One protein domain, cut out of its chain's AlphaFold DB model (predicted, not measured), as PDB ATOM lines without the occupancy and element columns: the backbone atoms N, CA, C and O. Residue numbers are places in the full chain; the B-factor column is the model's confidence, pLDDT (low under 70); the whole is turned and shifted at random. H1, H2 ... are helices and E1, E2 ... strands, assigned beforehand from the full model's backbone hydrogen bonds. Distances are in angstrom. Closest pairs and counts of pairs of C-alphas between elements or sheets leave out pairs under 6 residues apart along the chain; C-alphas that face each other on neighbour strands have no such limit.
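Overview. This is residues 461 to 613 of the 623 residues of the protein "VP4" of viral metagenome (UniProt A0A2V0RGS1). Two twisted sheets lie face to face as a sandwich, six strands E2 - E3 - E8 - E5 - E6 - E10 in one layer and four strands E1 - E9 - E4 - E7 in the other. After E9 the chain runs out to a short helix H1 at one end, and then to H2, which only grazes the six-stranded sheet. The 153 printed residues include ten named strands and two named helices, in the order E1 to E9, H1, H2, E10; both sheets are antiparallel throughout and the class is mostly strand. The whole is compact, with a radius of gyration of the C-alphas of 16.3 A and spans of 50 by 35 by 24 A.

Arrangement. E1, residues 461 to 463, is an edge strand beside E9, residues 557 to 570, with N 462 and O 562 2.8 A apart. E2, residues 468 to 470, and E3, residues 473 to 480, form a hairpin, with N 475 and O 468 3.0 A apart. E4, residues 487 to 497, stands between E9 and E7, residues 525 to 533; N 492 and O 563 are 2.8 A apart, and so are N 489 and O 531. E5, residues 503 to 508, and E6, residues 512 to 518, form a hairpin, with N 505 and O 516 2.9 A apart. E8, residues 548 to 554, stands between E3 and E5; N 476 and O 552 are 2.9 A apart, N 506 and O 551 2.8 A. E10, residues 606 to 609, is the edge strand beside E6, with N 513 and O 608 2.8 A apart. The facing parts of the two sheets are 10.0 A centre to centre, their best planes 7 degrees apart and their strands at 26 degrees. H1, residues 580 to 585, is on neither sheet; H2, residues 591 to 594, only grazes the six-stranded one with residues 592 to 594. In H1 each O i to N i+4 pair is within hydrogen-bond range; H2 is too short for one.

Along the chain. E1 begins at C-alpha 461 (36.967, -35.128, 38.583). E9 is 33.3 A long, E4 32.1 A, E7 25.4 A and E3 22.1 A. H1 begins at C-alpha 580 (60.426, -26.637, 62.831), and E10 ends at C-alpha 609 (57.054, -12.463, 38.702).

Size, cuts and confidence. The C-alphas of Gly 499 and Glu 581, the two farthest apart, are 52.4 A apart. The printed part has no cut; the links E7 to E8 and H2 to E10 are long. The mean pLDDT of the printed part is 76.0, and 48 residues are under 70, among them 562 to 589.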
ATOM      1  N   LEU A 461      37.797 -36.120  39.254       48.66
ATOM      2  CA  LEU A 461      36.967 -35.128  38.583       48.66
ATOM      3  C   LEU A 461      36.266 -34.257  39.632       48.66
ATOM      4  O   LEU A 461      35.628 -34.774  40.547       48.66
ATOM      5  N   ILE A 462      36.413 -32.942  39.510       61.59
ATOM      6  CA  ILE A 462      35.866 -31.940  40.424       61.59
ATOM      7  C   ILE A 462      35.108 -30.910  39.594       61.59
ATOM      8  O   ILE A 462      35.708 -30.240  38.753       61.59
ATOM      9  N   ASP A 463      33.815 -30.757  39.856       68.00
ATOM     10  CA  ASP A 463      33.014 -29.671  39.298       68.00
ATOM     11  C   ASP A 463      33.219 -28.416  40.159       68.00
ATOM     12  O   ASP A 463      33.155 -28.477  41.388       68.00
ATOM     13  N   LEU A 464      33.533 -27.284  39.527       72.81
ATOM     14  CA  LEU A 464      33.790 -26.028  40.224       72.81
ATOM     15  C   LEU A 464      32.572 -25.112  40.189       72.81
ATOM     16  O   LEU A 464      32.048 -24.791  39.119       72.81
ATOM     17  N   ASP A 465      32.225 -24.582  41.358       80.44
ATOM     18  CA  ASP A 465      31.250 -23.508  41.497       80.44
ATOM     19  C   ASP A 465      31.895 -22.125  41.358       80.44
ATOM     20  O   ASP A 465      33.072 -21.903  41.663       80.44
ATOM     21  N   THR A 466      31.093 -21.162  40.903       84.00
ATOM     22  CA  THR A 466      31.510 -19.760  40.822       84.00
ATOM     23  C   THR A 466      31.667 -19.174  42.224       84.00
ATOM     24  O   THR A 466      30.689 -19.065  42.957       84.00
ATOM     25  N   GLN A 467      32.874 -18.727  42.576       83.00
ATOM     26  CA  GLN A 467      33.156 -18.097  43.872       83.00
ATOM     27  C   GLN A 467      32.612 -16.666  43.941       83.00
ATOM     28  O   GLN A 467      32.016 -16.248  44.927       83.00
ATOM     29  N   HIS A 468      32.838 -15.899  42.879       83.38
ATOM     30  CA  HIS A 468      32.349 -14.533  42.715       83.38
ATOM     31  C   HIS A 468      32.400 -14.147  41.231       83.38
ATOM     32  O   HIS A 468      32.842 -14.930  40.384       83.38
ATOM     33  N   ARG A 469      31.912 -12.951  40.894       85.75
ATOM     34  CA  ARG A 469      31.871 -12.445  39.518       85.75
ATOM     35  C   ARG A 469      32.554 -11.089  39.413       85.75
ATOM     36  O   ARG A 469      32.398 -10.256  40.303       85.75
ATOM     37  N   ILE A 470      33.267 -10.868  38.312       83.94
ATOM     38  CA  ILE A 470      33.768  -9.548  37.909       83.94
ATOM     39  C   ILE A 470      33.151  -9.242  36.546       83.94
ATOM     40  O   ILE A 470      33.436  -9.931  35.564       83.94
ATOM     41  N   ALA A 471      32.277  -8.233  36.499       84.50
ATOM     42  CA  ALA A 471      31.403  -7.980  35.353       84.50
ATOM     43  C   ALA A 471      30.649  -9.264  34.933       84.50
ATOM     44  O   ALA A 471      30.009  -9.901  35.770       84.50
ATOM     45  N   ASP A 472      30.750  -9.664  33.664       85.62
ATOM     46  CA  ASP A 472      30.072 -10.850  33.121       85.62
ATOM     47  C   ASP A 472      30.865 -12.160  33.297       85.62
ATOM     48  O   ASP A 472      30.418 -13.219  32.849       85.62
ATOM     49  N   TYR A 473      32.051 -12.111  33.912       87.94
ATOM     50  CA  TYR A 473      32.905 -13.282  34.099       87.94
ATOM     51  C   TYR A 473      32.623 -13.956  35.443       87.94
ATOM     52  O   TYR A 473      32.731 -13.336  36.504       87.94
ATOM     53  N   GLY A 474      32.309 -15.250  35.396       89.12
ATOM     54  CA  GLY A 474      32.351 -16.140  36.550       89.12
ATOM     55  C   GLY A 474      33.790 -16.525  36.874       89.12
ATOM     56  O   GLY A 474      34.558 -16.879  35.976       89.12
ATOM     57  N   ILE A 475      34.144 -16.439  38.157       89.75
ATOM     58  CA  ILE A 475      35.466 -16.798  38.667       89.75
ATOM     59  C   ILE A 475      35.374 -18.122  39.411       89.75
ATOM     60  O   ILE A 475      34.619 -18.258  40.375       89.75
ATOM     61  N   TYR A 476      36.174 -19.078  38.958       90.75
ATOM     62  CA  TYR A 476      36.282 -20.420  39.515       90.75
ATOM     63  C   TYR A 476      37.687 -20.596  40.069       90.75
ATOM     64  O   TYR A 476      38.659 -20.206  39.418       90.75
ATOM     65  N   GLU A 477      37.799 -21.162  41.262       89.50
ATOM     66  CA  GLU A 477      39.071 -21.300  41.966       89.50
ATOM     67  C   GLU A 477      39.314 -22.758  42.338       89.50
ATOM     68  O   GLU A 477      38.408 -23.466  42.771       89.50
ATOM     69  N   TYR A 478      40.558 -23.194  42.179       86.25
ATOM     70  CA  TYR A 478      41.018 -24.505  42.597       86.25
ATOM     71  C   TYR A 478      42.423 -24.405  43.171       86.25
ATOM     72  O   TYR A 478      43.366 -23.975  42.504       86.25
ATOM     73  N   MET A 479      42.562 -24.821  44.425       86.56
ATOM     74  CA  MET A 479      43.842 -24.847  45.114       86.56
ATOM     75  C   MET A 479      44.502 -26.214  44.930       86.56
ATOM     76  O   MET A 479      43.943 -27.253  45.269       86.56
ATOM     77  N   VAL A 480      45.716 -26.186  44.399       82.00
ATOM     78  CA  VAL A 480      46.593 -27.333  44.193       82.00
ATOM     79  C   VAL A 480      47.514 -27.454  45.405       82.00
ATOM     80  O   VAL A 480      48.211 -26.497  45.739       82.00
ATOM     81  N   GLY A 481      47.546 -28.627  46.037       75.56
ATOM     82  CA  GLY A 481      48.311 -28.871  47.263       75.56
ATOM     83  C   GLY A 481      47.592 -28.417  48.550       75.56
ATOM     84  O   GLY A 481      46.488 -27.872  48.492       75.56
ATOM     85  N   PRO A 482      48.195 -28.636  49.734       72.31
ATOM     86  CA  PRO A 482      49.517 -29.215  49.941       72.31
ATOM     87  C   PRO A 482      49.518 -30.716  49.639       72.31
ATOM     88  O   PRO A 482      48.509 -31.401  49.802       72.31
ATOM     89  N   PHE A 483      50.651 -31.225  49.170       68.19
ATOM     90  CA  PHE A 483      50.772 -32.622  48.769       68.19
ATOM     91  C   PHE A 483      51.363 -33.489  49.875       68.19
ATOM     92  O   PHE A 483      52.182 -33.045  50.674       68.19
ATOM     93  N   THR A 484      50.973 -34.761  49.874       58.66
ATOM     94  CA  THR A 484      51.532 -35.813  50.740       58.66
ATOM     95  C   THR A 484      52.540 -36.708  50.012       58.66
ATOM     96  O   THR A 484      53.297 -37.430  50.658       58.66
ATOM     97  N   HIS A 485      52.600 -36.616  48.680       68.38
ATOM     98  CA  HIS A 485      53.446 -37.422  47.797       68.38
ATOM     99  C   HIS A 485      54.282 -36.528  46.880       68.38
ATOM    100  O   HIS A 485      53.942 -35.365  46.669       68.38
ATOM    101  N   SER A 486      55.366 -37.071  46.326       73.19
ATOM    102  CA  SER A 486      56.211 -36.379  45.351       73.19
ATOM    103  C   SER A 486      56.133 -37.017  43.964       73.19
ATOM    104  O   SER A 486      55.771 -38.183  43.804       73.19
ATOM    105  N   GLY A 487      56.466 -36.252  42.928       77.56
ATOM    106  CA  GLY A 487      56.333 -36.662  41.530       77.56
ATOM    107  C   GLY A 487      55.646 -35.609  40.674       77.56
ATOM    108  O   GLY A 487      55.487 -34.466  41.079       77.56
ATOM    109  N   THR A 488      55.234 -35.981  39.466       81.00
ATOM    110  CA  THR A 488      54.506 -35.053  38.588       81.00
ATOM    111  C   THR A 488      53.011 -35.118  38.880       81.00
ATOM    112  O   THR A 488      52.417 -36.179  38.718       81.00
ATOM    113  N   TYR A 489      52.391 -34.007  39.264       79.69
ATOM    114  CA  TYR A 489      50.945 -33.876  39.430       79.69
ATOM    115  C   TYR A 489      50.343 -33.183  38.205       79.69
ATOM    116  O   TYR A 489      50.816 -32.125  37.793       79.69
ATOM    117  N   ARG A 490      49.327 -33.778  37.587       78.38
ATOM    118  CA  ARG A 490      48.666 -33.252  36.388       78.38
ATOM    119  C   ARG A 490      47.286 -32.723  36.739       78.38
ATOM    120  O   ARG A 490      46.537 -33.380  37.455       78.38
ATOM    121  N   VAL A 491      46.947 -31.559  36.199       77.19
ATOM    122  CA  VAL A 491      45.640 -30.917  36.351       77.19
ATOM    123  C   VAL A 491      45.116 -30.573  34.966       77.19
ATOM    124  O   VAL A 491      45.696 -29.752  34.266       77.19
ATOM    125  N   ASN A 492      44.018 -31.198  34.569       74.25
ATOM    126  CA  ASN A 492      43.313 -30.910  33.331       74.25
ATOM    127  C   ASN A 492      42.125 -30.008  33.651       74.25
ATOM    128  O   ASN A 492      41.198 -30.425  34.342       74.25
ATOM    129  N   VAL A 493      42.155 -28.779  33.152       75.69
ATOM    130  CA  VAL A 493      41.051 -27.827  33.266       75.69
ATOM    131  C   VAL A 493      40.145 -27.989  32.056       75.69
ATOM    132  O   VAL A 493      40.612 -27.870  30.926       75.69
ATOM    133  N   ILE A 494      38.865 -28.247  32.297       78.81
ATOM    134  CA  ILE A 494      37.833 -28.457  31.285       78.81
ATOM    135  C   ILE A 494      36.809 -27.333  31.429       78.81
ATOM    136  O   ILE A 494      36.149 -27.218  32.462       78.81
ATOM    137  N   VAL A 495      36.663 -26.503  30.400       76.62
ATOM    138  CA  VAL A 495      35.672 -25.416  30.377       76.62
ATOM    139  C   VAL A 495      34.672 -25.694  29.261       76.62
ATOM    140  O   VAL A 495      35.052 -25.739  28.092       76.62
ATOM    141  N   ASP A 496      33.403 -25.873  29.621       76.31
ATOM    142  CA  ASP A 496      32.295 -26.030  28.674       76.31
ATOM    143  C   ASP A 496      31.619 -24.668  28.467       76.31
ATOM    144  O   ASP A 496      30.931 -24.157  29.360       76.31
ATOM    145  N   GLN A 497      31.882 -24.029  27.327       68.44
ATOM    146  CA  GLN A 497      31.405 -22.679  27.018       68.44
ATOM    147  C   GLN A 497      30.269 -22.675  25.998       68.44
ATOM    148  O   GLN A 497      30.292 -23.414  25.018       68.44
ATOM    149  N   LEU A 498      29.308 -21.768  26.195       61.56
ATOM    150  CA  LEU A 498      28.276 -21.472  25.208       61.56
ATOM    151  C   LEU A 498      28.750 -20.323  24.305       61.56
ATOM    152  O   LEU A 498      28.797 -19.163  24.721       61.56
ATOM    153  N   GLY A 499      29.083 -20.655  23.055       66.31
ATOM    154  CA  GLY A 499      29.527 -19.703  22.033       66.31
ATOM    155  C   GLY A 499      31.001 -19.287  22.140       66.31
ATOM    156  O   GLY A 499      31.727 -19.712  23.034       66.31
ATOM    157  N   TYR A 500      31.442 -18.440  21.206       67.94
ATOM    158  CA  TYR A 500      32.846 -18.041  21.064       67.94
ATOM    159  C   TYR A 500      33.226 -16.899  22.023       67.94
ATOM    160  O   TYR A 500      33.205 -15.725  21.651       67.94
ATOM    161  N   ASN A 501      33.569 -17.234  23.270       77.06
ATOM    162  CA  ASN A 501      34.040 -16.273  24.272       77.06
ATOM    163  C   ASN A 501      35.466 -16.601  24.731       77.06
ATOM    164  O   ASN A 501      35.780 -17.742  25.056       77.06
ATOM    165  N   VAL A 502      36.327 -15.585  24.826       84.38
ATOM    166  CA  VAL A 502      37.664 -15.756  25.415       84.38
ATOM    167  C   VAL A 502      37.523 -15.972  26.919       84.38
ATOM    168  O   VAL A 502      36.858 -15.189  27.605       84.38
ATOM    169  N   TRP A 503      38.180 -17.005  27.437       88.12
ATOM    170  CA  TRP A 503      38.376 -17.212  28.867       88.12
ATOM    171  C   TRP A 503      39.852 -17.136  29.236       88.12
ATOM    172  O   TRP A 503      40.743 -17.364  28.413       88.12
ATOM    173  N   TYR A 504      40.104 -16.810  30.498       90.31
ATOM    174  CA  TYR A 504      41.449 -16.650  31.029       90.31
ATOM    175  C   TYR A 504      41.714 -17.670  32.125       90.31
ATOM    176  O   TYR A 504      40.846 -17.957  32.951       90.31
ATOM    177  N   MET A 505      42.936 -18.184  32.158       91.62
ATOM    178  CA  MET A 505      43.450 -18.995  33.251       91.62
ATOM    179  C   MET A 505      44.606 -18.256  33.905       91.62
ATOM    180  O   MET A 505      45.502 -17.769  33.218       91.62
ATOM    181  N   GLN A 506      44.593 -18.197  35.227       92.31
ATOM    182  CA  GLN A 506      45.635 -17.611  36.053       92.31
ATOM    183  C   GLN A 506      46.130 -18.693  37.014       92.31
ATOM    184  O   GLN A 506      45.381 -19.160  37.868       92.31
ATOM    185  N   VAL A 507      47.387 -19.101  36.878       91.56
ATOM    186  CA  VAL A 507      48.053 -20.024  37.804       91.56
ATOM    187  C   VAL A 507      48.984 -19.205  38.689       91.56
ATOM    188  O   VAL A 507      49.952 -18.640  38.193       91.56
ATOM    189  N   MET A 508      48.691 -19.117  39.984       90.31
ATOM    190  CA  MET A 508      49.426 -18.298  40.952       90.31
ATOM    191  C   MET A 508      50.293 -19.166  41.865       90.31
ATOM    192  O   MET A 508      49.817 -20.154  42.431       90.31
ATOM    193  N   GLY A 509      51.549 -18.760  42.035       86.25
ATOM    194  CA  GLY A 509      52.484 -19.255  43.045       86.25
ATOM    195  C   GLY A 509      52.945 -18.130  43.974       86.25
ATOM    196  O   GLY A 509      52.442 -17.003  43.912       86.25
ATOM    197  N   VAL A 510      53.918 -18.428  44.832       83.50
ATOM    198  CA  VAL A 510      54.458 -17.461  45.802       83.50
ATOM    199  C   VAL A 510      55.320 -16.405  45.109       83.50
ATOM    200  O   VAL A 510      55.281 -15.245  45.502       83.50
ATOM    201  N   ASN A 511      56.018 -16.765  44.030       82.50
ATOM    202  CA  ASN A 511      56.936 -15.881  43.306       82.50
ATOM    203  C   ASN A 511      56.299 -15.147  42.118       82.50
ATOM    204  O   ASN A 511      56.827 -14.125  41.674       82.50
ATOM    205  N   GLY A 512      55.174 -15.633  41.591       86.62
ATOM    206  CA  GLY A 512      54.548 -15.028  40.419       86.62
ATOM    207  C   GLY A 512      53.257 -15.693  39.963       86.62
ATOM    208  O   GLY A 512      52.660 -16.509  40.668       86.62
ATOM    209  N   GLN A 513      52.845 -15.353  38.745       90.56
ATOM    210  CA  GLN A 513      51.682 -15.920  38.078       90.56
ATOM    211  C   GLN A 513      51.952 -16.246  36.610       90.56
ATOM    212  O   GLN A 513      52.722 -15.575  35.927       90.56
ATOM    213  N   VAL A 514      51.241 -17.249  36.105       90.62
ATOM    214  CA  VAL A 514      51.166 -17.575  34.682       90.62
ATOM    215  C   VAL A 514      49.748 -17.314  34.207       90.62
ATOM    216  O   VAL A 514      48.802 -17.891  34.746       90.62
ATOM    217  N   VAL A 515      49.601 -16.458  33.198       91.38
ATOM    218  CA  VAL A 515      48.303 -16.127  32.604       91.38
ATOM    219  C   VAL A 515      48.229 -16.675  31.185       91.38
ATOM    220  O   VAL A 515      49.125 -16.430  30.375       91.38
ATOM    221  N   SER A 516      47.157 -17.391  30.864       89.38
ATOM    222  CA  SER A 516      46.862 -17.848  29.505       89.38
ATOM    223  C   SER A 516      45.462 -17.418  29.085       89.38
ATOM    224  O   SER A 516      44.530 -17.452  29.888       89.38
ATOM    225  N   ALA A 517      45.316 -17.054  27.816       87.19
ATOM    226  CA  ALA A 517      44.032 -16.761  27.193       87.19
ATOM    227  C   ALA A 517      43.686 -17.889  26.223       87.19
ATOM    228  O   ALA A 517      44.531 -18.302  25.429       87.19
ATOM    229  N   ASN A 518      42.453 -18.369  26.295       82.12
ATOM    230  CA  ASN A 518      41.958 -19.494  25.522       82.12
ATOM    231  C   ASN A 518      40.605 -19.126  24.900       82.12
ATOM    232  O   ASN A 518      39.810 -18.414  25.514       82.12
ATOM    233  N   ALA A 519      40.333 -19.610  23.690       71.62
ATOM    234  CA  ALA A 519      39.063 -19.401  23.001       71.62
ATOM    235  C   ALA A 519      38.685 -20.664  22.227       71.62
ATOM    236  O   ALA A 519      39.533 -21.246  21.549       71.62
ATOM    237  N   THR A 520      37.423 -21.075  22.312       60.62
ATOM    238  CA  THR A 520      36.900 -22.249  21.601       60.62
ATOM    239  C   THR A 520      35.463 -22.029  21.161       60.62
ATOM    240  O   THR A 520      34.710 -21.328  21.831       60.62
ATOM    241  N   ASP A 521      35.094 -22.652  20.041       54.84
ATOM    242  CA  ASP A 521      33.712 -22.750  19.574       54.84
ATOM    243  C   ASP A 521      33.175 -24.164  19.856       54.84
ATOM    244  O   ASP A 521      33.768 -25.151  19.421       54.84
ATOM    245  N   GLY A 522      32.081 -24.264  20.613       50.44
ATOM    246  CA  GLY A 522      31.231 -25.458  20.731       50.44
ATOM    247  C   GLY A 522      31.759 -26.705  21.465       50.44
ATOM    248  O   GLY A 522      30.935 -27.466  21.967       50.44
ATOM    249  N   ALA A 523      33.070 -26.951  21.558       54.53
ATOM    250  CA  ALA A 523      33.631 -28.133  22.233       54.53
ATOM    251  C   ALA A 523      34.336 -27.779  23.559       54.53
ATOM    252  O   ALA A 523      35.005 -26.743  23.628       54.53
ATOM    253  N   PRO A 524      34.248 -28.636  24.600       59.28
ATOM    254  CA  PRO A 524      34.921 -28.399  25.871       59.28
ATOM    255  C   PRO A 524      36.441 -28.375  25.679       59.28
ATOM    256  O   PRO A 524      37.057 -29.372  25.292       59.28
ATOM    257  N   LEU A 525      37.060 -27.230  25.963       62.91
ATOM    258  CA  LEU A 525      38.507 -27.092  25.867       62.91
ATOM    259  C   LEU A 525      39.161 -27.722  27.093       62.91
ATOM    260  O   LEU A 525      38.842 -27.360  28.224       62.91
ATOM    261  N   THR A 526      40.115 -28.623  26.857       63.34
ATOM    262  CA  THR A 526      40.937 -29.216  27.916       63.34
ATOM    263  C   THR A 526      42.321 -28.581  27.901       63.34
ATOM    264  O   THR A 526      43.074 -28.743  26.944       63.34
ATOM    265  N   THR A 527      42.670 -27.862  28.968       73.19
ATOM    266  CA  THR A 527      44.019 -27.319  29.176       73.19
ATOM    267  C   THR A 527      44.740 -28.155  30.223       73.19
ATOM    268  O   THR A 527      44.311 -28.212  31.374       73.19
ATOM    269  N   ALA A 528      45.829 -28.814  29.828       75.56
ATOM    270  CA  ALA A 528      46.629 -29.640  30.724       75.56
ATOM    271  C   ALA A 528      47.748 -28.818  31.380       75.56
ATOM    272  O   ALA A 528      48.582 -28.218  30.704       75.56
ATOM    273  N   LEU A 529      47.791 -28.841  32.708       81.94
ATOM    274  CA  LEU A 529      48.855 -28.303  33.545       81.94
ATOM    275  C   LEU A 529      49.618 -29.465  34.181       81.94
ATOM    276  O   LEU A 529      49.029 -30.470  34.579       81.94
ATOM    277  N   SER A 530      50.938 -29.344  34.271       84.19
ATOM    278  CA  SER A 530      51.794 -30.320  34.945       84.19
ATOM    279  C   SER A 530      52.665 -29.607  35.966       84.19
ATOM    280  O   SER A 530      53.367 -28.663  35.618       84.19
ATOM    281  N   PHE A 531      52.617 -30.085  37.202       86.50
ATOM    282  CA  PHE A 531      53.353 -29.569  38.347       86.50
ATOM    283  C   PHE A 531      54.363 -30.610  38.818       86.50
ATOM    284  O   PHE A 531      54.020 -31.783  38.974       86.50
ATOM    285  N   SER A 532      55.602 -30.205  39.073       87.12
ATOM    286  CA  SER A 532      56.620 -31.094  39.640       87.12
ATOM    287  C   SER A 532      56.663 -30.945  41.157       87.12
ATOM    288  O   SER A 532      57.051 -29.902  41.666       87.12
ATOM    289  N   VAL A 533      56.274 -31.971  41.906       83.88
ATOM    290  CA  VAL A 533      56.292 -31.969  43.371       83.88
ATOM    291  C   VAL A 533      57.571 -32.637  43.867       83.88
ATOM    292  O   VAL A 533      57.807 -33.825  43.637       83.88
ATOM    293  N   SER A 534      58.404 -31.870  44.563       81.31
ATOM    294  CA  SER A 534      59.646 -32.354  45.174       81.31
ATOM    295  C   SER A 534      59.384 -33.301  46.351       81.31
ATOM    296  O   SER A 534      58.316 -33.282  46.959       81.31
ATOM    297  N   SER A 535      60.399 -34.068  46.760       75.31
ATOM    298  CA  SER A 535      60.356 -34.947  47.947       75.31
ATOM    299  C   SER A 535      60.103 -34.223  49.278       75.31
ATOM    300  O   SER A 535      59.840 -34.867  50.291       75.31
ATOM    301  N   ARG A 536      60.189 -32.888  49.287       70.94
ATOM    302  CA  ARG A 536      59.882 -32.016  50.430       70.94
ATOM    303  C   ARG A 536      58.518 -31.323  50.306       70.94
ATOM    304  O   ARG A 536      58.155 -30.525  51.166       70.94
ATOM    305  N   GLY A 537      57.761 -31.616  49.248       73.38
ATOM    306  CA  GLY A 537      56.421 -31.079  49.013       73.38
ATOM    307  C   GLY A 537      56.369 -29.699  48.379       73.38
ATOM    308  O   GLY A 537      55.285 -29.141  48.261       73.38
ATOM    309  N   PHE A 538      57.508 -29.153  47.951       81.75
ATOM    310  CA  PHE A 538      57.535 -27.930  47.149       81.75
ATOM    311  C   PHE A 538      57.121 -28.209  45.707       81.75
ATOM    312  O   PHE A 538      57.555 -29.214  45.133       81.75
ATOM    313  N   ILE A 539      56.321 -27.310  45.142       85.81
ATOM    314  CA  ILE A 539      55.806 -27.379  43.774       85.81
ATOM    315  C   ILE A 539      56.754 -26.623  42.837       85.81
ATOM    316  O   ILE A 539      57.208 -25.531  43.150       85.81
ATOM    317  N   ASP A 540      57.062 -27.210  41.684       82.75
ATOM    318  CA  ASP A 540      57.953 -26.697  40.636       82.75
ATOM    319  C   ASP A 540      59.343 -26.276  41.144       82.75
ATOM    320  O   ASP A 540      59.983 -25.389  40.585       82.75
ATOM    321  N   ASN A 541      59.820 -26.944  42.203       68.25
ATOM    322  CA  ASN A 541      61.066 -26.637  42.920       68.25
ATOM    323  C   ASN A 541      61.137 -25.204  43.484       68.25
ATOM    324  O   ASN A 541      62.221 -24.686  43.749       68.25
ATOM    325  N   GLU A 542      59.987 -24.573  43.700       74.62
ATOM    326  CA  GLU A 542      59.874 -23.233  44.257       74.62
ATOM    327  C   GLU A 542      59.939 -23.305  45.796       74.62
ATOM    328  O   GLU A 542      59.017 -23.794  46.456       74.62
ATOM    329  N   GLN A 543      61.056 -22.860  46.387       67.88
ATOM    330  CA  GLN A 543      61.209 -22.812  47.848       67.88
ATOM    331  C   GLN A 543      60.126 -21.915  48.465       67.88
ATOM    332  O   GLN A 543      59.861 -20.825  47.966       67.88
ATOM    333  N   GLY A 544      59.473 -22.395  49.528       69.62
ATOM    334  CA  GLY A 544      58.367 -21.679  50.176       69.62
ATOM    335  C   GLY A 544      57.005 -21.797  49.475       69.62
ATOM    336  O   GLY A 544      56.042 -21.212  49.955       69.62
ATOM    337  N   CYS A 545      56.889 -22.576  48.393       78.88
ATOM    338  CA  CYS A 545      55.640 -22.789  47.659       78.88
ATOM    339  C   CYS A 545      55.237 -24.271  47.713       78.88
ATOM    340  O   CYS A 545      55.752 -25.105  46.967       78.88
ATOM    341  N   ASP A 546      54.325 -24.621  48.622       80.94
ATOM    342  CA  ASP A 546      53.712 -25.959  48.684       80.94
ATOM    343  C   ASP A 546      52.262 -25.997  48.191       80.94
ATOM    344  O   ASP A 546      51.626 -27.055  48.182       80.94
ATOM    345  N   ARG A 547      51.759 -24.848  47.725       83.94
ATOM    346  CA  ARG A 547      50.436 -24.688  47.129       83.94
ATOM    347  C   ARG A 547      50.498 -23.780  45.913       83.94
ATOM    348  O   ARG A 547      51.248 -22.809  45.899       83.94
ATOM    349  N   LYS A 548      49.642 -24.051  44.931       86.44
ATOM    350  CA  LYS A 548      49.358 -23.138  43.816       86.44
ATOM    351  C   LYS A 548      47.861 -22.927  43.686       86.44
ATOM    352  O   LYS A 548      47.083 -23.834  43.953       86.44
ATOM    353  N   MET A 549      47.449 -21.738  43.270       89.69
ATOM    354  CA  MET A 549      46.042 -21.437  43.016       89.69
ATOM    355  C   MET A 549      45.811 -21.357  41.513       89.69
ATOM    356  O   MET A 549      46.465 -20.575  40.825       89.69
ATOM    357  N   ILE A 550      44.875 -22.147  41.007       90.62
ATOM    358  CA  ILE A 550      44.384 -22.060  39.635       90.62
ATOM    359  C   ILE A 550      43.069 -21.298  39.680       90.62
ATOM    360  O   ILE A 550      42.134 -21.698  40.370       90.62
ATOM    361  N   ARG A 551      42.994 -20.205  38.930       92.62
ATOM    362  CA  ARG A 551      41.787 -19.401  38.793       92.62
ATOM    363  C   ARG A 551      41.387 -19.301  37.331       92.62
ATOM    364  O   ARG A 551      42.223 -19.045  36.467       92.62
ATOM    365  N   ILE A 552      40.107 -19.511  37.064       91.31
ATOM    366  CA  ILE A 552      39.534 -19.540  35.721       91.31
ATOM    367  C   ILE A 552      38.480 -18.441  35.643       91.31
ATOM    368  O   ILE A 552      37.583 -18.376  36.482       91.31
ATOM    369  N   TYR A 553      38.596 -17.588  34.632       91.44
ATOM    370  CA  TYR A 553      37.689 -16.481  34.356       91.44
ATOM    371  C   TYR A 553      36.948 -16.800  33.064       91.44
ATOM    372  O   TYR A 553      37.546 -16.751  31.989       91.44
ATOM    373  N   SER A 554      35.659 -17.124  33.149       88.44
ATOM    374  CA  SER A 554      34.862 -17.522  31.984       88.44
ATOM    375  C   SER A 554      33.516 -16.802  31.941       88.44
ATOM    376  O   SER A 554      32.894 -16.572  32.977       88.44
ATOM    377  N   LYS A 555      33.061 -16.452  30.736       86.56
ATOM    378  CA  LYS A 555      31.757 -15.831  30.477       86.56
ATOM    379  C   LYS A 555      30.847 -16.843  29.785       86.56
ATOM    380  O   LYS A 555      31.240 -17.437  28.786       86.56
ATOM    381  N   GLY A 556      29.629 -17.020  30.302       73.19
ATOM    382  CA  GLY A 556      28.615 -17.872  29.669       73.19
ATOM    383  C   GLY A 556      28.988 -19.359  29.581       73.19
ATOM    384  O   GLY A 556      28.651 -20.013  28.598       73.19
ATOM    385  N   CYS A 557      29.699 -19.902  30.572       75.38
ATOM    386  CA  CYS A 557      29.972 -21.338  30.641       75.38
ATOM    387  C   CYS A 557      28.809 -22.127  31.253       75.38
ATOM    388  O   CYS A 557      28.103 -21.644  32.139       75.38
ATOM    389  N   LYS A 558      28.632 -23.362  30.774       73.12
ATOM    390  CA  LYS A 558      27.695 -24.342  31.327       73.12
ATOM    391  C   LYS A 558      28.285 -25.011  32.564       73.12
ATOM    392  O   LYS A 558      27.598 -25.145  33.569       73.12
ATOM    393  N   ASN A 559      29.554 -25.418  32.488       77.44
ATOM    394  CA  ASN A 559      30.305 -25.941  33.622       77.44
ATOM    395  C   ASN A 559      31.810 -25.671  33.485       77.44
ATOM    396  O   ASN A 559      32.338 -25.434  32.395       77.44
ATOM    397  N   VAL A 560      32.493 -25.696  34.627       74.75
ATOM    398  CA  VAL A 560      33.953 -25.704  34.720       74.75
ATOM    399  C   VAL A 560      34.332 -26.895  35.578       74.75
ATOM    400  O   VAL A 560      33.832 -27.036  36.691       74.75
ATOM    401  N   ARG A 561      35.185 -27.768  35.051       76.88
ATOM    402  CA  ARG A 561      35.573 -29.019  35.697       76.88
ATOM    403  C   ARG A 561      37.080 -29.149  35.718       76.88
ATOM    404  O   ARG A 561      37.769 -28.695  34.806       76.88
ATOM    405  N   ILE A 562      37.596 -29.793  36.747       69.50
ATOM    406  CA  ILE A 562      39.006 -30.119  36.869       69.50
ATOM    407  C   ILE A 562      39.151 -31.624  37.016       69.50
ATOM    408  O   ILE A 562      38.571 -32.222  37.910       69.50
ATOM    409  N   SER A 563      39.965 -32.224  36.153       67.88
ATOM    410  CA  SER A 563      40.449 -33.592  36.304       67.88
ATOM    411  C   SER A 563      41.896 -33.547  36.788       67.88
ATOM    412  O   SER A 563      42.786 -33.211  36.007       67.88
ATOM    413  N   ALA A 564      42.164 -33.904  38.040       67.25
ATOM    414  CA  ALA A 564      43.500 -33.816  38.630       67.25
ATOM    415  C   ALA A 564      43.996 -35.163  39.174       67.25
ATOM    416  O   ALA A 564      43.245 -35.898  39.805       67.25
ATOM    417  N   GLY A 565      45.268 -35.494  38.961       64.75
ATOM    418  CA  GLY A 565      45.845 -36.763  39.406       64.75
ATOM    419  C   GLY A 565      47.356 -36.846  39.211       64.75
ATOM    420  O   GLY A 565      47.966 -36.012  38.541       64.75
ATOM    421  N   TRP A 566      47.986 -37.862  39.798       67.62
ATOM    422  CA  TRP A 566      49.419 -38.098  39.615       67.62
ATOM    423  C   TRP A 566      49.723 -38.614  38.201       67.62
ATOM    424  O   TRP A 566      49.021 -39.455  37.647       67.62
ATOM    425  N   GLY A 567      50.791 -38.093  37.602       58.28
ATOM    426  CA  GLY A 567      51.300 -38.514  36.303       58.28
ATOM    427  C   GLY A 567      51.937 -39.915  36.325       58.28
ATOM    428  O   GLY A 567      52.024 -40.567  37.367       58.28
ATOM    429  N   PRO A 568      52.446 -40.391  35.173       52.69
ATOM    430  CA  PRO A 568      52.949 -41.761  35.010       52.69
ATOM    431  C   PRO A 568      54.133 -42.125  35.931       52.69
ATOM    432  O   PRO A 568      54.367 -43.306  36.190       52.69
ATOM    433  N   THR A 569      54.823 -41.145  36.517       48.78
ATOM    434  CA  THR A 569      55.934 -41.316  37.468       48.78
ATOM    435  C   THR A 569      55.695 -40.531  38.773       48.78
ATOM    436  O   THR A 569      56.194 -39.413  38.928       48.78
ATOM    437  N   PRO A 570      54.961 -41.084  39.758       49.62
ATOM    438  CA  PRO A 570      55.050 -40.616  41.133       49.62
ATOM    439  C   PRO A 570      56.427 -41.016  41.672       49.62
ATOM    440  O   PRO A 570      56.803 -42.190  41.681       49.62
ATOM    441  N   ALA A 571      57.220 -40.028  42.064       49.31
ATOM    442  CA  ALA A 571      58.535 -40.250  42.632       49.31
ATOM    443  C   ALA A 571      58.370 -40.342  44.149       49.31
ATOM    444  O   ALA A 571      58.405 -39.324  44.816       49.31
ATOM    445  N   LYS A 572      58.252 -41.561  44.689       52.97
ATOM    446  CA  LYS A 572      58.253 -41.901  46.131       52.97
ATOM    447  C   LYS A 572      56.977 -41.548  46.922       52.97
ATOM    448  O   LYS A 572      56.403 -40.472  46.812       52.97
ATOM    449  N   ALA A 573      56.596 -42.497  47.780       49.97
ATOM    450  CA  ALA A 573      55.295 -42.599  48.445       49.97
ATOM    451  C   ALA A 573      55.042 -41.618  49.609       49.97
ATOM    452  O   ALA A 573      53.981 -41.674  50.216       49.97
ATOM    453  N   ARG A 574      55.989 -40.750  49.992       55.44
ATOM    454  CA  ARG A 574      55.741 -39.810  51.096       55.44
ATOM    455  C   ARG A 574      56.716 -38.647  51.097       55.44
ATOM    456  O   ARG A 574      57.928 -38.859  51.060       55.44
ATOM    457  N   ILE A 575      56.180 -37.438  51.192       59.38
ATOM    458  CA  ILE A 575      56.964 -36.256  51.537       59.38
ATOM    459  C   ILE A 575      57.413 -36.396  52.993       59.38
ATOM    460  O   ILE A 575      56.605 -36.704  53.873       59.38
ATOM    461  N   SER A 576      58.705 -36.195  53.250       55.56
ATOM    462  CA  SER A 576      59.211 -36.164  54.622       55.56
ATOM    463  C   SER A 576      58.559 -35.001  55.380       55.56
ATOM    464  O   SER A 576      58.531 -33.894  54.835       55.56
ATOM    465  N   PRO A 577      58.054 -35.212  56.611       54.12
ATOM    466  CA  PRO A 577      57.533 -34.118  57.422       54.12
ATOM    467  C   PRO A 577      58.611 -33.043  57.596       54.12
ATOM    468  O   PRO A 577      59.789 -33.364  57.775       54.12
ATOM    469  N   LYS A 578      58.202 -31.776  57.483       58.62
ATOM    470  CA  LYS A 578      59.100 -30.621  57.574       58.62
ATOM    471  C   LYS A 578      59.494 -30.390  59.033       58.62
ATOM    472  O   LYS A 578      58.660 -30.536  59.928       58.62
ATOM    473  N   THR A 579      60.753 -30.049  59.288       54.97
ATOM    474  CA  THR A 579      61.207 -29.698  60.643       54.97
ATOM    475  C   THR A 579      60.733 -28.293  61.033       54.97
ATOM    476  O   THR A 579      60.382 -27.476  60.179       54.97
ATOM    477  N   LEU A 580      60.743 -27.981  62.332       49.00
ATOM    478  CA  LEU A 580      60.426 -26.637  62.831       49.00
ATOM    479  C   LEU A 580      61.343 -25.564  62.204       49.00
ATOM    480  O   LEU A 580      60.876 -24.507  61.789       49.00
ATOM    481  N   GLU A 581      62.633 -25.866  62.066       60.97
ATOM    482  CA  GLU A 581      63.633 -24.998  61.426       60.97
ATOM    483  C   GLU A 581      63.339 -24.773  59.932       60.97
ATOM    484  O   GLU A 581      63.510 -23.667  59.416       60.97
ATOM    485  N   GLU A 582      62.837 -25.794  59.229       56.53
ATOM    486  CA  GLU A 582      62.432 -25.705  57.818       56.53
ATOM    487  C   GLU A 582      61.196 -24.810  57.623       56.53
ATOM    488  O   GLU A 582      61.114 -24.089  56.626       56.53
ATOM    489  N   HIS A 583      60.260 -24.812  58.577       58.94
ATOM    490  CA  HIS A 583      59.098 -23.917  58.572       58.94
ATOM    491  C   HIS A 583      59.473 -22.454  58.832       58.94
ATOM    492  O   HIS A 583      58.909 -21.560  58.207       58.94
ATOM    493  N   VAL A 584      60.436 -22.210  59.723       62.66
ATOM    494  CA  VAL A 584      60.923 -20.857  60.038       62.66
ATOM    495  C   VAL A 584      61.775 -20.289  58.901       62.66
ATOM    496  O   VAL A 584      61.670 -19.107  58.586       62.66
ATOM    497  N   SER A 585      62.599 -21.122  58.262       62.88
ATOM    498  CA  SER A 585      63.464 -20.707  57.147       62.88
ATOM    499  C   SER A 585      62.717 -20.498  55.827       62.88
ATOM    500  O   SER A 585      63.204 -19.758  54.977       62.88
ATOM    501  N   ASN A 586      61.537 -21.104  55.659       64.31
ATOM    502  CA  ASN A 586      60.698 -20.953  54.466       64.31
ATOM    503  C   ASN A 586      59.283 -20.479  54.842       64.31
ATOM    504  O   ASN A 586      58.330 -21.262  54.734       64.31
ATOM    505  N   PRO A 587      59.120 -19.220  55.289       64.19
ATOM    506  CA  PRO A 587      57.805 -18.673  55.583       64.19
ATOM    507  C   PRO A 587      56.972 -18.639  54.297       64.19
ATOM    508  O   PRO A 587      57.327 -17.984  53.321       64.19
ATOM    509  N   MET A 588      55.868 -19.382  54.288       69.94
ATOM    510  CA  MET A 588      54.978 -19.456  53.133       69.94
ATOM    511  C   MET A 588      54.003 -18.281  53.171       69.94
ATOM    512  O   MET A 588      53.076 -18.272  53.984       69.94
ATOM    513  N   ASP A 589      54.202 -17.287  52.307       69.25
ATOM    514  CA  ASP A 589      53.289 -16.149  52.183       69.25
ATOM    515  C   ASP A 589      52.316 -16.342  51.012       69.25
ATOM    516  O   ASP A 589      52.626 -16.091  49.847       69.25
ATOM    517  N   TYR A 590      51.095 -16.764  51.341       79.62
ATOM    518  CA  TYR A 590      50.004 -16.937  50.378       79.62
ATOM    519  C   TYR A 590      49.086 -15.710  50.265       79.62
ATOM    520  O   TYR A 590      48.026 -15.785  49.637       79.62
ATOM    521  N   SER A 591      49.464 -14.557  50.833       76.31
ATOM    522  CA  SER A 591      48.691 -13.311  50.708       76.31
ATOM    523  C   SER A 591      48.483 -12.893  49.246       76.31
ATOM    524  O   SER A 591      47.449 -12.312  48.901       76.31
ATOM    525  N   VAL A 592      49.415 -13.274  48.368       76.56
ATOM    526  CA  VAL A 592      49.374 -13.042  46.919       76.56
ATOM    527  C   VAL A 592      48.213 -13.745  46.208       76.56
ATOM    528  O   VAL A 592      47.790 -13.278  45.155       76.56
ATOM    529  N   PHE A 593      47.607 -14.791  46.787       83.19
ATOM    530  CA  PHE A 593      46.461 -15.487  46.171       83.19
ATOM    531  C   PHE A 593      45.178 -14.646  46.139       83.19
ATOM    532  O   PHE A 593      44.250 -14.952  45.387       83.19
ATOM    533  N   LYS A 594      45.136 -13.540  46.890       78.94
ATOM    534  CA  LYS A 594      44.049 -12.550  46.841       78.94
ATOM    535  C   LYS A 594      44.141 -11.600  45.639       78.94
ATOM    536  O   LYS A 594      43.309 -10.710  45.504       78.94
ATOM    537  N   ARG A 595      45.172 -11.709  44.795       84.81
ATOM    538  CA  ARG A 595      45.368 -10.834  43.628       84.81
ATOM    539  C   ARG A 595      44.557 -11.356  42.441       84.81
ATOM    540  O   ARG A 595      44.716 -12.512  42.054       84.81
ATOM    541  N   HIS A 596      43.703 -10.513  41.860       84.75
ATOM    542  CA  HIS A 596      42.794 -10.878  40.765       84.75
ATOM    543  C   HIS A 596      43.152 -10.169  39.461       84.75
ATOM    544  O   HIS A 596      43.577  -9.016  39.474       84.75
ATOM    545  N   LEU A 597      42.920 -10.841  38.335       87.50
ATOM    546  CA  LEU A 597      42.861 -10.186  37.035       87.50
ATOM    547  C   LEU A 597      41.518  -9.468  36.894       87.50
ATOM    548  O   LEU A 597      40.488  -9.961  37.354       87.50
ATOM    549  N   ASP A 598      41.533  -8.326  36.220       86.69
ATOM    550  CA  ASP A 598      40.334  -7.609  35.794       86.69
ATOM    551  C   ASP A 598      40.037  -7.945  34.320       86.69
ATOM    552  O   ASP A 598      40.618  -7.322  33.429       86.69
ATOM    553  N   PRO A 599      39.154  -8.912  34.010       82.81
ATOM    554  CA  PRO A 599      38.878  -9.316  32.630       82.81
ATOM    555  C   PRO A 599      38.209  -8.222  31.783       82.81
ATOM    556  O   PRO A 599      38.038  -8.408  30.583       82.81
ATOM    557  N   THR A 600      37.844  -7.075  32.370       81.44
ATOM    558  CA  THR A 600      37.315  -5.919  31.629       81.44
ATOM    559  C   THR A 600      38.403  -5.061  30.979       81.44
ATOM    560  O   THR A 600      38.104  -4.224  30.127       81.44
ATOM    561  N   ARG A 601      39.671  -5.265  31.350       84.00
ATOM    562  CA  ARG A 601      40.831  -4.550  30.799       84.00
ATOM    563  C   ARG A 601      41.695  -5.495  29.973       84.00
ATOM    564  O   ARG A 601      41.596  -6.712  30.082       84.00
ATOM    565  N   THR A 602      42.601  -4.937  29.175       84.25
ATOM    566  CA  THR A 602      43.579  -5.727  28.418       84.25
ATOM    567  C   THR A 602      44.422  -6.587  29.363       84.25
ATOM    568  O   THR A 602      45.008  -6.062  30.303       84.25
ATOM    569  N   ILE A 603      44.492  -7.896  29.105       87.50
ATOM    570  CA  ILE A 603      45.298  -8.861  29.865       87.50
ATOM    571  C   ILE A 603      46.472  -9.318  28.999       87.50
ATOM    572  O   ILE A 603      46.286  -9.719  27.851       87.50
ATOM    573  N   THR A 604      47.685  -9.281  29.551       85.25
ATOM    574  CA  THR A 604      48.889  -9.812  28.898       85.25
ATOM    575  C   THR A 604      49.164 -11.245  29.356       85.25
ATOM    576  O   THR A 604      49.456 -11.477  30.527       85.25
ATOM    577  N   SER A 605      49.121 -12.202  28.428       87.62
ATOM    578  CA  SER A 605      49.479 -13.604  28.694       87.62
ATOM    579  C   SER A 605      50.985 -13.789  28.930       87.62
ATOM    580  O   SER A 605      51.813 -13.029  28.419       87.62
ATOM    581  N   GLY A 606      51.351 -14.834  29.673       87.38
ATOM    582  CA  GLY A 606      52.733 -15.237  29.938       87.38
ATOM    583  C   GLY A 606      53.027 -15.496  31.416       87.38
ATOM    584  O   GLY A 606      52.164 -15.334  32.275       87.38
ATOM    585  N   ASN A 607      54.264 -15.910  31.696       88.12
ATOM    586  CA  ASN A 607      54.797 -16.064  33.052       88.12
ATOM    587  C   ASN A 607      55.367 -14.726  33.546       88.12
ATOM    588  O   ASN A 607      56.141 -14.099  32.819       88.12
ATOM    589  N   ARG A 608      54.981 -14.291  34.749       87.31
ATOM    590  CA  ARG A 608      55.340 -12.993  35.341       87.31
ATOM    591  C   ARG A 608      55.656 -13.148  36.820       87.31
ATOM    592  O   ARG A 608      54.894 -13.790  37.543       87.31
ATOM    593  N   LEU A 609      56.740 -12.530  37.279       87.44
ATOM    594  CA  LEU A 609      57.054 -12.463  38.702       87.44
ATOM    595  C   LEU A 609      56.219 -11.371  39.366       87.44
ATOM    596  O   LEU A 609      55.854 -10.373  38.746       87.44
ATOM    597  N   TRP A 610      55.938 -11.523  40.659       85.94
ATOM    598  CA  TRP A 610      55.209 -10.491  41.397       85.94
ATOM    599  C   TRP A 610      55.964  -9.161  41.473       85.94
ATOM    600  O   TRP A 610      55.324  -8.121  41.593       85.94
ATOM    601  N   THR A 611      57.296  -9.196  41.379       84.31
ATOM    602  CA  THR A 611      58.177  -8.019  41.342       84.31
ATOM    603  C   THR A 611      58.052  -7.205  40.060       84.31
ATOM    604  O   THR A 611      58.431  -6.038  40.055       84.31
ATOM    605  N   ASP A 612      57.515  -7.790  38.988       82.88
ATOM    606  CA  ASP A 612      57.386  -7.115  37.694       82.88
ATOM    607  C   ASP A 612      56.221  -6.103  37.695       82.88
ATOM    608  O   ASP A 612      56.121  -5.244  36.820       82.88
ATOM    609  N   TYR A 613      55.336  -6.181  38.693       82.12
ATOM    610  CA  TYR A 613      54.185  -5.296  38.844       82.12
ATOM    611  C   TYR A 613      54.545  -4.084  39.705       82.12
ATOM    612  O   TYR A 613      54.594  -4.153  40.932       82.12
TER     613      TYR A 613